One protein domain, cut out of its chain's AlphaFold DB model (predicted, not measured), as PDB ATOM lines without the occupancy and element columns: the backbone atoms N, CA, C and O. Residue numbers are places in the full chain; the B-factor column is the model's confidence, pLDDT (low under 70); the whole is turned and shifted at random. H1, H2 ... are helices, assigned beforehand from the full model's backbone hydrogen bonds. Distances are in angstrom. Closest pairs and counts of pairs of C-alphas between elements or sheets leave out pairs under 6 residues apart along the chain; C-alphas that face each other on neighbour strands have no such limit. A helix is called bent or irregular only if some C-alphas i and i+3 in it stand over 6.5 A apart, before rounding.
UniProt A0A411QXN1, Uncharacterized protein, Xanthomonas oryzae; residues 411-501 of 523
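Overview. This is residues 411 to 501 of the 523 residues of an uncharacterized protein of Xanthomonas oryzae (UniProt A0A411QXN1). One long helix, H1, makes the longest axis; at its last residues the chain turns through the small, uneven H2 and folds back along H1 through residues 450 to 458, then H3 crosses H1 at residues 417 to 421. Beyond H3 the short H4 and then H5 form a loose cluster leading away from H1. The printed part has 91 residues, with five named helices in the order H1 to H5 and no named strand, and its class is all helix. It is loose, with a radius of gyration of the C-alphas of 17.1 A, and elongated, spanning 55 by 30 by 19 A.

Along the chain. H1, residues 411 to 439, begins at C-alpha 411 (-40.006, -24.087, 42.493) and is 41.6 A long. H2, residues 441 to 449, measures 14.9 A and is irregular: C-alphas 442 and 445 are 7.8 A apart. H3, residues 459 to 469, measures 15.5 A, and H4, residues 482 to 485, 5.5 A. H5, residues 492 to 500, measures 11.6 A and ends at C-alpha 500 (-55.373, -29.755, 24.973).

Arrangement. H1 and H2 touch only at the corner, closest at the C-alphas of Ile 437 and His 443, 5.9 A. H1 touches H3, closest at the C-alphas of Leu 420 and Leu 465, 6.3 A; at 70.2 degrees they are only just about perpendicular. H3 and H4 only just touch, with 3 pairs of C-alphas within 8 A, the closest those of Glu 461 and Thr 485, 4.9 A. H4 touches H5, closest at the C-alphas of Thr 483 and Asp 494, 5.8 A. H1 and H4 are near each other; H1 and H5 are apart. In H1, H3 and H5 every O i to N i+4 pair is within hydrogen-bond range; H2 has 1 of 5, with 3 of 6 O i to N i+3 pairs, and H4 is too short for an i+4 pair.

Size, cuts and confidence. The C-alphas farthest apart, of Glu 442 and Met 500, are 55.9 A apart. The printed part has no cut, and the link from H3 to H4 is long. Residues 444 and 446 are under pLDDT 70.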
ATOM      1  N   GLN A 411     -41.075 -23.133  42.806       86.19
ATOM      2  CA  GLN A 411     -40.006 -24.087  42.493       86.19
ATOM      3  C   GLN A 411     -39.933 -24.394  40.992       86.19
ATOM      4  O   GLN A 411     -38.835 -24.492  40.455       86.19
ATOM      5  N   ASP A 412     -41.076 -24.491  40.307       87.75
ATOM      6  CA  ASP A 412     -41.100 -24.751  38.866       87.75
ATOM      7  C   ASP A 412     -40.470 -23.576  38.099       87.75
ATOM      8  O   ASP A 412     -39.705 -23.789  37.161       87.75
ATOM      9  N   GLU A 413     -40.718 -22.338  38.544       90.06
ATOM     10  CA  GLU A 413     -40.076 -21.133  37.996       90.06
ATOM     11  C   GLU A 413     -38.557 -21.147  38.207       90.06
ATOM     12  O   GLU A 413     -37.798 -20.878  37.274       90.06
ATOM     13  N   ILE A 414     -38.100 -21.509  39.413       92.12
ATOM     14  CA  ILE A 414     -36.670 -21.649  39.728       92.12
ATOM     15  C   ILE A 414     -36.027 -22.697  38.817       92.12
ATOM     16  O   ILE A 414     -34.952 -22.457  38.264       92.12
ATOM     17  N   ASP A 415     -36.680 -23.842  38.633       92.38
ATOM     18  CA  ASP A 415     -36.158 -24.933  37.819       92.38
ATOM     19  C   ASP A 415     -36.082 -24.536  36.335       92.38
ATOM     20  O   ASP A 415     -35.079 -24.820  35.675       92.38
ATOM     21  N   ILE A 416     -37.102 -23.848  35.806       93.44
ATOM     22  CA  ILE A 416     -37.088 -23.289  34.443       93.44
ATOM     23  C   ILE A 416     -35.940 -22.286  34.298       93.44
ATOM     24  O   ILE A 416     -35.128 -22.406  33.377       93.44
ATOM     25  N   HIS A 417     -35.823 -21.329  35.222       95.69
ATOM     26  CA  HIS A 417     -34.761 -20.322  35.191       95.69
ATOM     27  C   HIS A 417     -33.376 -20.976  35.192       95.69
ATOM     28  O   HIS A 417     -32.544 -20.659  34.341       95.69
ATOM     29  N   GLN A 418     -33.136 -21.938  36.085       96.19
ATOM     30  CA  GLN A 418     -31.863 -22.657  36.156       96.19
ATOM     31  C   GLN A 418     -31.540 -23.401  34.857       96.19
ATOM     32  O   GLN A 418     -30.391 -23.364  34.406       96.19
ATOM     33  N   ARG A 419     -32.529 -24.041  34.218       95.50
ATOM     34  CA  ARG A 419     -32.330 -24.703  32.918       95.50
ATOM     35  C   ARG A 419     -31.896 -23.713  31.838       95.50
ATOM     36  O   ARG A 419     -30.920 -23.979  31.130       95.50
ATOM     37  N   LEU A 420     -32.575 -22.571  31.736       96.69
ATOM     38  CA  LEU A 420     -32.236 -21.524  30.768       96.69
ATOM     39  C   LEU A 420     -30.843 -20.928  31.035       96.69
ATOM     40  O   LEU A 420     -30.059 -20.760  30.101       96.69
ATOM     41  N   GLU A 421     -30.491 -20.687  32.303       97.56
ATOM     42  CA  GLU A 421     -29.160 -20.208  32.709       97.56
ATOM     43  C   GLU A 421     -28.043 -21.177  32.320       97.56
ATOM     44  O   GLU A 421     -26.997 -20.758  31.825       97.56
ATOM     45  N   VAL A 422     -28.240 -22.481  32.538       97.06
ATOM     46  CA  VAL A 422     -27.245 -23.498  32.172       97.06
ATOM     47  C   VAL A 422     -27.040 -23.528  30.656       97.06
ATOM     48  O   VAL A 422     -25.894 -23.558  30.199       97.06
ATOM     49  N   ARG A 423     -28.124 -23.468  29.871       96.12
ATOM     50  CA  ARG A 423     -28.054 -23.433  28.401       96.12
ATOM     51  C   ARG A 423     -27.335 -22.180  27.894       96.12
ATOM     52  O   ARG A 423     -26.400 -22.318  27.105       96.12
ATOM     53  N   ASP A 424     -27.689 -20.991  28.388       97.56
ATOM     54  CA  ASP A 424     -27.017 -19.737  28.007       97.56
ATOM     55  C   ASP A 424     -25.540 -19.751  28.424       97.56
ATOM     56  O   ASP A 424     -24.668 -19.457  27.615       97.56
ATOM     57  N   ARG A 425     -25.212 -20.188  29.645       97.50
ATOM     58  CA  ARG A 425     -23.819 -20.263  30.119       97.50
ATOM     59  C   ARG A 425     -22.953 -21.166  29.243       97.50
ATOM     60  O   ARG A 425     -21.820 -20.804  28.918       97.50
ATOM     61  N   ASN A 426     -23.471 -22.334  28.866       96.44
ATOM     62  CA  ASN A 426     -22.767 -23.261  27.982       96.44
ATOM     63  C   ASN A 426     -22.544 -22.640  26.598       96.44
ATOM     64  O   ASN A 426     -21.439 -22.739  26.060       96.44
ATOM     65  N   TYR A 427     -23.551 -21.942  26.066       96.75
ATOM     66  CA  TYR A 427     -23.449 -21.207  24.810       96.75
ATOM     67  C   TYR A 427     -22.400 -20.091  24.867       96.75
ATOM     68  O   TYR A 427     -21.500 -20.069  24.031       96.75
ATOM     69  N   GLN A 428     -22.441 -19.224  25.882       97.19
ATOM     70  CA  GLN A 428     -21.472 -18.133  26.043       97.19
ATOM     71  C   GLN A 428     -20.038 -18.658  26.181       97.19
ATOM     72  O   GLN A 428     -19.103 -18.100  25.606       97.19
ATOM     73  N   ARG A 429     -19.841 -19.773  26.900       96.31
ATOM     74  CA  ARG A 429     -18.529 -20.429  27.007       96.31
ATOM     75  C   ARG A 429     -18.049 -20.952  25.652       96.31
ATOM     76  O   ARG A 429     -16.886 -20.751  25.308       96.31
ATOM     77  N   ALA A 430     -18.922 -21.615  24.896       94.62
ATOM     78  CA  ALA A 430     -18.593 -22.103  23.562       94.62
ATOM     79  C   ALA A 430     -18.272 -20.946  22.604       94.62
ATOM     80  O   ALA A 430     -17.302 -21.031  21.853       94.62
ATOM     81  N   LEU A 431     -19.042 -19.854  22.664       95.50
ATOM     82  CA  LEU A 431     -18.850 -18.673  21.824       95.50
ATOM     83  C   LEU A 431     -17.513 -17.998  22.123       95.50
ATOM     84  O   LEU A 431     -16.731 -17.780  21.205       95.50
ATOM     85  N   LYS A 432     -17.194 -17.787  23.403       94.31
ATOM     86  CA  LYS A 432     -15.900 -17.241  23.827       94.31
ATOM     87  C   LYS A 432     -14.725 -18.103  23.356       94.31
ATOM     88  O   LYS A 432     -13.711 -17.572  22.911       94.31
ATOM     89  N   ASN A 433     -14.849 -19.430  23.443       90.94
ATOM     90  CA  ASN A 433     -13.820 -20.349  22.951       90.94
ATOM     91  C   ASN A 433     -13.658 -20.253  21.427       90.94
ATOM     92  O   ASN A 433     -12.533 -20.218  20.933       90.94
ATOM     93  N   TYR A 434     -14.769 -20.188  20.687       92.06
ATOM     94  CA  TYR A 434     -14.756 -19.992  19.240       92.06
ATOM     95  C   TYR A 434     -14.081 -18.666  18.862       92.06
ATOM     96  O   TYR A 434     -13.168 -18.660  18.041       92.06
ATOM     97  N   GLU A 435     -14.463 -17.559  19.500       91.31
ATOM     98  CA  GLU A 435     -13.879 -16.233  19.266       91.31
ATOM     99  C   GLU A 435     -12.373 -16.213  19.553       91.31
ATOM    100  O   GLU A 435     -11.610 -15.687  18.744       91.31
ATOM    101  N   ALA A 436     -11.927 -16.866  20.633       88.69
ATOM    102  CA  ALA A 436     -10.508 -16.989  20.965       88.69
ATOM    103  C   ALA A 436      -9.701 -17.750  19.892       88.69
ATOM    104  O   ALA A 436      -8.573 -17.361  19.582       88.69
ATOM    105  N   ILE A 437     -10.274 -18.803  19.293       86.88
ATOM    106  CA  ILE A 437      -9.661 -19.533  18.165       86.88
ATOM    107  C   ILE A 437      -9.572 -18.633  16.923       86.88
ATOM    108  O   ILE A 437      -8.557 -18.634  16.222       86.88
ATOM    109  N   GLN A 438     -10.613 -17.841  16.649       86.31
ATOM    110  CA  GLN A 438     -10.638 -16.944  15.489       86.31
ATOM    111  C   GLN A 438      -9.670 -15.764  15.633       86.31
ATOM    112  O   GLN A 438      -9.083 -15.336  14.640       86.31
ATOM    113  N   SER A 439      -9.456 -15.252  16.847       86.56
ATOM    114  CA  SER A 439      -8.588 -14.094  17.084       86.56
ATOM    115  C   SER A 439      -7.104 -14.443  17.246       86.56
ATOM    116  O   SER A 439      -6.261 -13.580  17.016       86.56
ATOM    117  N   ASN A 440      -6.750 -15.675  17.635       83.12
ATOM    118  CA  ASN A 440      -5.356 -16.051  17.900       83.12
ATOM    119  C   ASN A 440      -4.596 -16.403  16.592       83.12
ATOM    120  O   ASN A 440      -5.034 -17.302  15.863       83.12
ATOM    121  N   PRO A 441      -3.472 -15.728  16.262       75.62
ATOM    122  CA  PRO A 441      -2.668 -16.015  15.066       75.62
ATOM    123  C   PRO A 441      -2.075 -17.433  15.031       75.62
ATOM    124  O   PRO A 441      -1.984 -18.027  13.956       75.62
ATOM    125  N   GLU A 442      -1.738 -18.007  16.191       76.38
ATOM    126  CA  GLU A 442      -1.164 -19.360  16.303       76.38
ATOM    127  C   GLU A 442      -2.178 -20.469  15.985       76.38
ATOM    128  O   GLU A 442      -1.803 -21.597  15.679       76.38
ATOM    129  N   HIS A 443      -3.475 -20.150  15.997       72.38
ATOM    130  CA  HIS A 443      -4.556 -21.094  15.707       72.38
ATOM    131  C   HIS A 443      -5.036 -21.035  14.247       72.38
ATOM    132  O   HIS A 443      -6.076 -21.611  13.921       72.38
ATOM    133  N   SER A 444      -4.300 -20.366  13.350       66.56
ATOM    134  CA  SER A 444      -4.692 -20.169  11.943       66.56
ATOM    135  C   SER A 444      -5.044 -21.473  11.209       66.56
ATOM    136  O   SER A 444      -6.034 -21.506  10.479       66.56
ATOM    137  N   GLY A 445      -4.323 -22.569  11.480       71.19
ATOM    138  CA  GLY A 445      -4.589 -23.897  10.908       71.19
ATOM    139  C   GLY A 445      -5.880 -24.577  11.395       71.19
ATOM    140  O   GLY A 445      -6.394 -25.462  10.716       71.19
ATOM    141  N   TYR A 446      -6.442 -24.148  12.530       67.56
ATOM    142  CA  TYR A 446      -7.651 -24.729  13.133       67.56
ATOM    143  C   TYR A 446      -8.931 -23.933  12.839       67.56
ATOM    144  O   TYR A 446     -10.032 -24.429  13.080       67.56
ATOM    145  N   ARG A 447      -8.820 -22.714  12.289       77.12
ATOM    146  CA  ARG A 447      -9.971 -21.818  12.059       77.12
ATOM    147  C   ARG A 447     -11.035 -22.416  11.144       77.12
ATOM    148  O   ARG A 447     -12.217 -22.249  11.428       77.12
ATOM    149  N   ASN A 448     -10.620 -23.151  10.110       70.62
ATOM    150  CA  ASN A 448     -11.520 -23.789   9.141       70.62
ATOM    151  C   ASN A 448     -12.297 -24.985   9.723       70.62
ATOM    152  O   ASN A 448     -13.278 -25.416   9.127       70.62
ATOM    153  N   TYR A 449     -11.875 -25.512  10.878       72.50
ATOM    154  CA  TYR A 449     -12.517 -26.647  11.553       72.50
ATOM    155  C   TYR A 449     -13.388 -26.217  12.746       72.50
ATOM    156  O   TYR A 449     -14.203 -27.000  13.234       72.50
ATOM    157  N   ALA A 450     -13.247 -24.977  13.224       79.81
ATOM    158  CA  ALA A 450     -14.049 -24.447  14.318       79.81
ATOM    159  C   ALA A 450     -15.420 -23.973  13.805       79.81
ATOM    160  O   ALA A 450     -15.517 -23.018  13.037       79.81
ATOM    161  N   THR A 451     -16.497 -24.611  14.266       86.69
ATOM    162  CA  THR A 451     -17.871 -24.201  13.930       86.69
ATOM    163  C   THR A 451     -18.352 -23.135  14.910       86.69
ATOM    164  O   THR A 451     -18.214 -23.308  16.123       86.69
ATOM    165  N   LYS A 452     -18.928 -22.034  14.406       92.00
ATOM    166  CA  LYS A 452     -19.533 -21.010  15.267       92.00
ATOM    167  C   LYS A 452     -20.707 -21.639  16.028       92.00
ATOM    168  O   LYS A 452     -21.614 -22.161  15.377       92.00
ATOM    169  N   PRO A 453     -20.723 -21.602  17.370       93.94
ATOM    170  CA  PRO A 453     -21.841 -22.147  18.123       93.94
ATOM    171  C   PRO A 453     -23.116 -21.363  17.807       93.94
ATOM    172  O   PRO A 453     -23.100 -20.133  17.698       93.94
ATOM    173  N   VAL A 454     -24.219 -22.092  17.665       94.69
ATOM    174  CA  VAL A 454     -25.556 -21.523  17.498       94.69
ATOM    175  C   VAL A 454     -26.150 -21.296  18.878       94.69
ATOM    176  O   VAL A 454     -25.963 -22.115  19.778       94.69
ATOM    177  N   ASP A 455     -26.831 -20.168  19.038       94.94
ATOM    178  CA  ASP A 455     -27.585 -19.879  20.246       94.94
ATOM    179  C   ASP A 455     -28.635 -20.975  20.465       94.94
ATOM    180  O   ASP A 455     -29.507 -21.152  19.611       94.94
ATOM    181  N   PRO A 456     -28.551 -21.747  21.561       93.75
ATOM    182  CA  PRO A 456     -29.495 -22.815  21.789       93.75
ATOM    183  C   PRO A 456     -30.860 -22.267  22.187       93.75
ATOM    184  O   PRO A 456     -31.808 -23.033  22.100       93.75
ATOM    185  N   LEU A 457     -30.970 -21.026  22.678       95.50
ATOM    186  CA  LEU A 457     -32.229 -20.470  23.167       95.50
ATOM    187  C   LEU A 457     -33.053 -19.864  22.029       95.50
ATOM    188  O   LEU A 457     -32.540 -19.099  21.213       95.50
ATOM    189  N   SER A 458     -34.355 -20.143  22.018       93.81
ATOM    190  CA  SER A 458     -35.306 -19.428  21.167       93.81
ATOM    191  C   SER A 458     -35.390 -17.940  21.562       93.81
ATOM    192  O   SER A 458     -35.028 -17.567  22.687       93.81
ATOM    193  N   PRO A 459     -35.897 -17.052  20.683       94.69
ATOM    194  CA  PRO A 459     -36.119 -15.650  21.037       94.69
ATOM    195  C   PRO A 459     -36.981 -15.464  22.298       94.69
ATOM    196  O   PRO A 459     -36.709 -14.574  23.104       94.69
ATOM    197  N   GLU A 460     -37.982 -16.325  22.496       93.06
ATOM    198  CA  GLU A 460     -38.873 -16.300  23.660       93.06
ATOM    199  C   GLU A 460     -38.172 -16.811  24.927       93.06
ATOM    200  O   GLU A 460     -38.229 -16.158  25.968       93.06
ATOM    201  N   GLU A 461     -37.419 -17.914  24.840       95.81
ATOM    202  CA  GLU A 461     -36.590 -18.416  25.947       95.81
ATOM    203  C   GLU A 461     -35.576 -17.351  26.405       95.81
ATOM    204  O   GLU A 461     -35.362 -17.139  27.602       95.81
ATOM    205  N   ARG A 462     -34.981 -16.624  25.452       96.44
ATOM    206  CA  ARG A 462     -34.044 -15.525  25.714       96.44
ATOM    207  C   ARG A 462     -34.731 -14.329  26.384       96.44
ATOM    208  O   ARG A 462     -34.148 -13.725  27.290       96.44
ATOM    209  N   ALA A 463     -35.959 -13.998  25.983       96.06
ATOM    210  CA  ALA A 463     -36.762 -12.968  26.639       96.06
ATOM    211  C   ALA A 463     -37.114 -13.362  28.085       96.06
ATOM    212  O   ALA A 463     -36.904 -12.566  29.003       96.06
ATOM    213  N   ASN A 464     -37.536 -14.608  28.308       95.69
ATOM    214  CA  ASN A 464     -37.851 -15.129  29.638       95.69
ATOM    215  C   ASN A 464     -36.632 -15.128  30.557       95.69
ATOM    216  O   ASN A 464     -36.714 -14.657  31.690       95.69
ATOM    217  N   LEU A 465     -35.472 -15.568  30.064       97.19
ATOM    218  CA  LEU A 465     -34.226 -15.523  30.829       97.19
ATOM    219  C   LEU A 465     -33.876 -14.093  31.276       97.19
ATOM    220  O   LEU A 465     -33.414 -13.888  32.399       97.19
ATOM    221  N   LYS A 466     -34.124 -13.087  30.428       97.50
ATOM    222  CA  LYS A 466     -33.930 -11.677  30.794       97.50
ATOM    223  C   LYS A 466     -34.888 -11.238  31.908       97.50
ATOM    224  O   LYS A 466     -34.451 -10.533  32.815       97.50
ATOM    225  N   ILE A 467     -36.152 -11.661  31.856       96.75
ATOM    226  CA  ILE A 467     -37.155 -11.380  32.896       96.75
ATOM    227  C   ILE A 467     -36.727 -12.002  34.231       96.75
ATOM    228  O   ILE A 467     -36.642 -11.288  35.231       96.75
ATOM    229  N   TYR A 468     -36.344 -13.282  34.232       95.69
ATOM    230  CA  TYR A 468     -35.861 -13.967  35.434       95.69
ATOM    231  C   TYR A 468     -34.622 -13.291  36.040       95.69
ATOM    232  O   TYR A 468     -34.567 -13.044  37.245       95.69
ATOM    233  N   ARG A 469     -33.639 -12.900  35.214       96.81
ATOM    234  CA  ARG A 469     -32.443 -12.157  35.669       96.81
ATOM    235  C   ARG A 469     -32.781 -10.794  36.282       96.81
ATOM    236  O   ARG A 469     -32.051 -10.322  37.152       96.81
ATOM    237  N   ALA A 470     -33.889 -10.182  35.870       96.88
ATOM    238  CA  ALA A 470     -34.425  -8.955  36.454       96.88
ATOM    239  C   ALA A 470     -35.304  -9.198  37.701       96.88
ATOM    240  O   ALA A 470     -35.899  -8.250  38.208       96.88
ATOM    241  N   LYS A 471     -35.361 -10.438  38.213       91.75
ATOM    242  CA  LYS A 471     -36.225 -10.883  39.322       91.75
ATOM    243  C   LYS A 471     -37.729 -10.777  39.029       91.75
ATOM    244  O   LYS A 471     -38.521 -10.684  39.962       91.75
ATOM    245  N   GLY A 472     -38.112 -10.766  37.755       91.56
ATOM    246  CA  GLY A 472     -39.505 -10.902  37.337       91.56
ATOM    247  C   GLY A 472     -39.867 -12.356  37.039       91.56
ATOM    248  O   GLY A 472     -38.985 -13.201  36.874       91.56
ATOM    249  N   THR A 473     -41.164 -12.611  36.891       91.44
ATOM    250  CA  THR A 473     -41.713 -13.890  36.426       91.44
ATOM    251  C   THR A 473     -42.312 -13.687  35.030       91.44
ATOM    252  O   THR A 473     -43.084 -12.741  34.845       91.44
ATOM    253  N   PRO A 474     -41.947 -14.506  34.025       94.50
ATOM    254  CA  PRO A 474     -42.568 -14.454  32.707       94.50
ATOM    255  C   PRO A 474     -44.076 -14.690  32.763       94.50
ATOM    256  O   PRO A 474     -44.562 -15.457  33.589       94.50
ATOM    257  N   LEU A 475     -44.799 -14.043  31.851       93.69
ATOM    258  CA  LEU A 475     -46.239 -14.217  31.718       93.69
ATOM    259  C   LEU A 475     -46.561 -15.239  30.632       93.69
ATOM    260  O   LEU A 475     -45.935 -15.249  29.571       93.69
ATOM    261  N   TYR A 476     -47.585 -16.042  30.884       93.69
ATOM    262  CA  TYR A 476     -48.037 -17.118  30.014       93.69
ATOM    263  C   TYR A 476     -49.509 -16.939  29.639       93.69
ATOM    264  O   TYR A 476     -50.315 -16.420  30.416       93.69
ATOM    265  N   SER A 477     -49.858 -17.364  28.429       93.00
ATOM    266  CA  SER A 477     -51.194 -17.229  27.834       93.00
ATOM    267  C   SER A 477     -51.551 -18.487  27.055       93.00
ATOM    268  O   SER A 477     -50.664 -19.264  26.711       93.00
ATOM    269  N   ASP A 478     -52.821 -18.703  26.720       88.19
ATOM    270  CA  ASP A 478     -53.238 -19.884  25.939       88.19
ATOM    271  C   ASP A 478     -52.513 -19.990  24.594       88.19
ATOM    272  O   ASP A 478     -52.207 -21.090  24.130       88.19
ATOM    273  N   ALA A 479     -52.162 -18.847  24.004       88.38
ATOM    274  CA  ALA A 479     -51.338 -18.795  22.806       88.38
ATOM    275  C   ALA A 479     -49.865 -19.137  23.080       88.38
ATOM    276  O   ALA A 479     -49.232 -19.738  22.215       88.38
ATOM    277  N   ASN A 480     -49.327 -18.796  24.255       89.38
ATOM    278  CA  ASN A 480     -47.924 -18.970  24.640       89.38
ATOM    279  C   ASN A 480     -47.797 -19.637  26.030       89.38
ATOM    280  O   ASN A 480     -47.479 -18.953  27.009       89.38
ATOM    281  N   PRO A 481     -48.070 -20.955  26.143       91.00
ATOM    282  CA  PRO A 481     -47.888 -21.711  27.383       91.00
ATOM    283  C   PRO A 481     -46.427 -21.774  27.814       91.00
ATOM    284  O   PRO A 481     -45.523 -21.697  26.977       91.00
ATOM    285  N   ALA A 482     -46.188 -22.001  29.108       90.50
ATOM    286  CA  ALA A 482     -44.825 -22.032  29.634       90.50
ATOM    287  C   ALA A 482     -43.950 -23.102  28.988       90.50
ATOM    288  O   ALA A 482     -42.781 -22.836  28.715       90.50
ATOM    289  N   THR A 483     -44.532 -24.255  28.660       89.12
ATOM    290  CA  THR A 483     -43.891 -25.346  27.917       89.12
ATOM    291  C   THR A 483     -43.194 -24.911  26.630       89.12
ATOM    292  O   THR A 483     -42.128 -25.422  26.317       89.12
ATOM    293  N   LYS A 484     -43.687 -23.884  25.922       88.56
ATOM    294  CA  LYS A 484     -42.998 -23.356  24.723       88.56
ATOM    295  C   LYS A 484     -41.638 -22.718  25.014       88.56
ATOM    296  O   LYS A 484     -40.867 -22.456  24.095       88.56
ATOM    297  N   THR A 485     -41.365 -22.413  26.279       90.19
ATOM    298  CA  THR A 485     -40.247 -21.567  26.711       90.19
ATOM    299  C   THR A 485     -39.556 -22.087  27.975       90.19
ATOM    300  O   THR A 485     -38.826 -21.346  28.638       90.19
ATOM    301  N   ASP A 486     -39.791 -23.349  28.339       89.19
ATOM    302  CA  ASP A 486     -39.368 -23.938  29.616       89.19
ATOM    303  C   ASP A 486     -37.945 -24.527  29.588       89.19
ATOM    304  O   ASP A 486     -37.429 -25.026  30.603       89.19
ATOM    305  N   GLY A 487     -37.312 -24.492  28.418       85.12
ATOM    306  CA  GLY A 487     -35.979 -25.010  28.210       85.12
ATOM    307  C   GLY A 487     -35.904 -26.462  27.719       85.12
ATOM    308  O   GLY A 487     -34.779 -26.971  27.648       85.12
ATOM    309  N   GLN A 488     -37.020 -27.132  27.413       86.25
ATOM    310  CA  GLN A 488     -37.066 -28.549  27.029       86.25
ATOM    311  C   GLN A 488     -37.437 -28.755  25.552       86.25
ATOM    312  O   GLN A 488     -38.130 -27.951  24.942       86.25
ATOM    313  N   SER A 489     -36.927 -29.834  24.946       77.81
ATOM    314  CA  SER A 489     -37.125 -30.119  23.517       77.81
ATOM    315  C   SER A 489     -38.396 -30.916  23.210       77.81
ATOM    316  O   SER A 489     -38.910 -30.791  22.102       77.81
ATOM    317  N   TRP A 490     -38.873 -31.747  24.149       82.69
ATOM    318  CA  TRP A 490     -40.179 -32.419  24.109       82.69
ATOM    319  C   TRP A 490     -40.460 -33.181  25.416       82.69
ATOM    320  O   TRP A 490     -39.653 -34.003  25.856       82.69
ATOM    321  N   THR A 491     -41.639 -32.974  25.995       81.88
ATOM    322  CA  THR A 491     -42.149 -33.644  27.195       81.88
ATOM    323  C   THR A 491     -43.605 -34.077  27.008       81.88
ATOM    324  O   THR A 491     -44.295 -33.675  26.074       81.88
ATOM    325  N   ILE A 492     -44.122 -34.885  27.939       75.44
ATOM    326  CA  ILE A 492     -45.558 -35.213  27.979       75.44
ATOM    327  C   ILE A 492     -46.406 -33.939  28.115       75.44
ATOM    328  O   ILE A 492     -47.487 -33.862  27.542       75.44
ATOM    329  N   VAL A 493     -45.910 -32.939  28.847       77.69
ATOM    330  CA  VAL A 493     -46.611 -31.671  29.070       77.69
ATOM    331  C   VAL A 493     -46.652 -30.835  27.787       77.69
ATOM    332  O   VAL A 493     -47.669 -30.202  27.521       77.69
ATOM    333  N   ASP A 494     -45.617 -30.903  26.942       81.62
ATOM    334  CA  ASP A 494     -45.635 -30.314  25.591       81.62
ATOM    335  C   ASP A 494     -46.691 -30.975  24.701       81.62
ATOM    336  O   ASP A 494     -47.429 -30.294  23.990       81.62
ATOM    337  N   GLY A 495     -46.814 -32.302  24.796       79.38
ATOM    338  CA  GLY A 495     -47.893 -33.047  24.151       79.38
ATOM    339  C   GLY A 495     -49.273 -32.579  24.620       79.38
ATOM    340  O   GLY A 495     -50.127 -32.278  23.789       79.38
ATOM    341  N   ILE A 496     -49.482 -32.449  25.936       73.88
ATOM    342  CA  ILE A 496     -50.728 -31.899  26.500       73.88
ATOM    343  C   ILE A 496     -50.984 -30.498  25.938       73.88
ATOM    344  O   ILE A 496     -52.062 -30.255  25.408       73.88
ATOM    345  N   ALA A 497     -49.999 -29.600  25.983       80.50
ATOM    346  CA  ALA A 497     -50.141 -28.233  25.485       80.50
ATOM    347  C   ALA A 497     -50.573 -28.189  24.011       80.50
ATOM    348  O   ALA A 497     -51.410 -27.369  23.636       80.50
ATOM    349  N   LEU A 498     -50.025 -29.086  23.186       80.31
ATOM    350  CA  LEU A 498     -50.317 -29.166  21.757       80.31
ATOM    351  C   LEU A 498     -51.749 -29.635  21.463       80.31
ATOM    352  O   LEU A 498     -52.385 -29.102  20.557       80.31
ATOM    353  N   PHE A 499     -52.246 -30.633  22.199       72.56
ATOM    354  CA  PHE A 499     -53.558 -31.240  21.938       72.56
ATOM    355  C   PHE A 499     -54.695 -30.619  22.753       72.56
ATOM    356  O   PHE A 499     -55.832 -30.595  22.293       72.56
ATOM    357  N   MET A 500     -54.392 -30.133  23.955       70.81
ATOM    358  CA  MET A 500     -55.373 -29.755  24.973       70.81
ATOM    359  C   MET A 500     -55.278 -28.282  25.395       70.81
ATOM    360  O   MET A 500     -56.193 -27.761  26.033       70.81
ATOM    361  N   GLY A 501     -54.200 -27.587  25.022       80.94
ATOM    362  CA  GLY A 501     -53.903 -26.239  25.498       80.94
ATOM    363  C   GLY A 501     -53.379 -26.226  26.938       80.94
ATOM    364  O   GLY A 501     -52.864 -27.220  27.449       80.94
TER     365      GLY A 501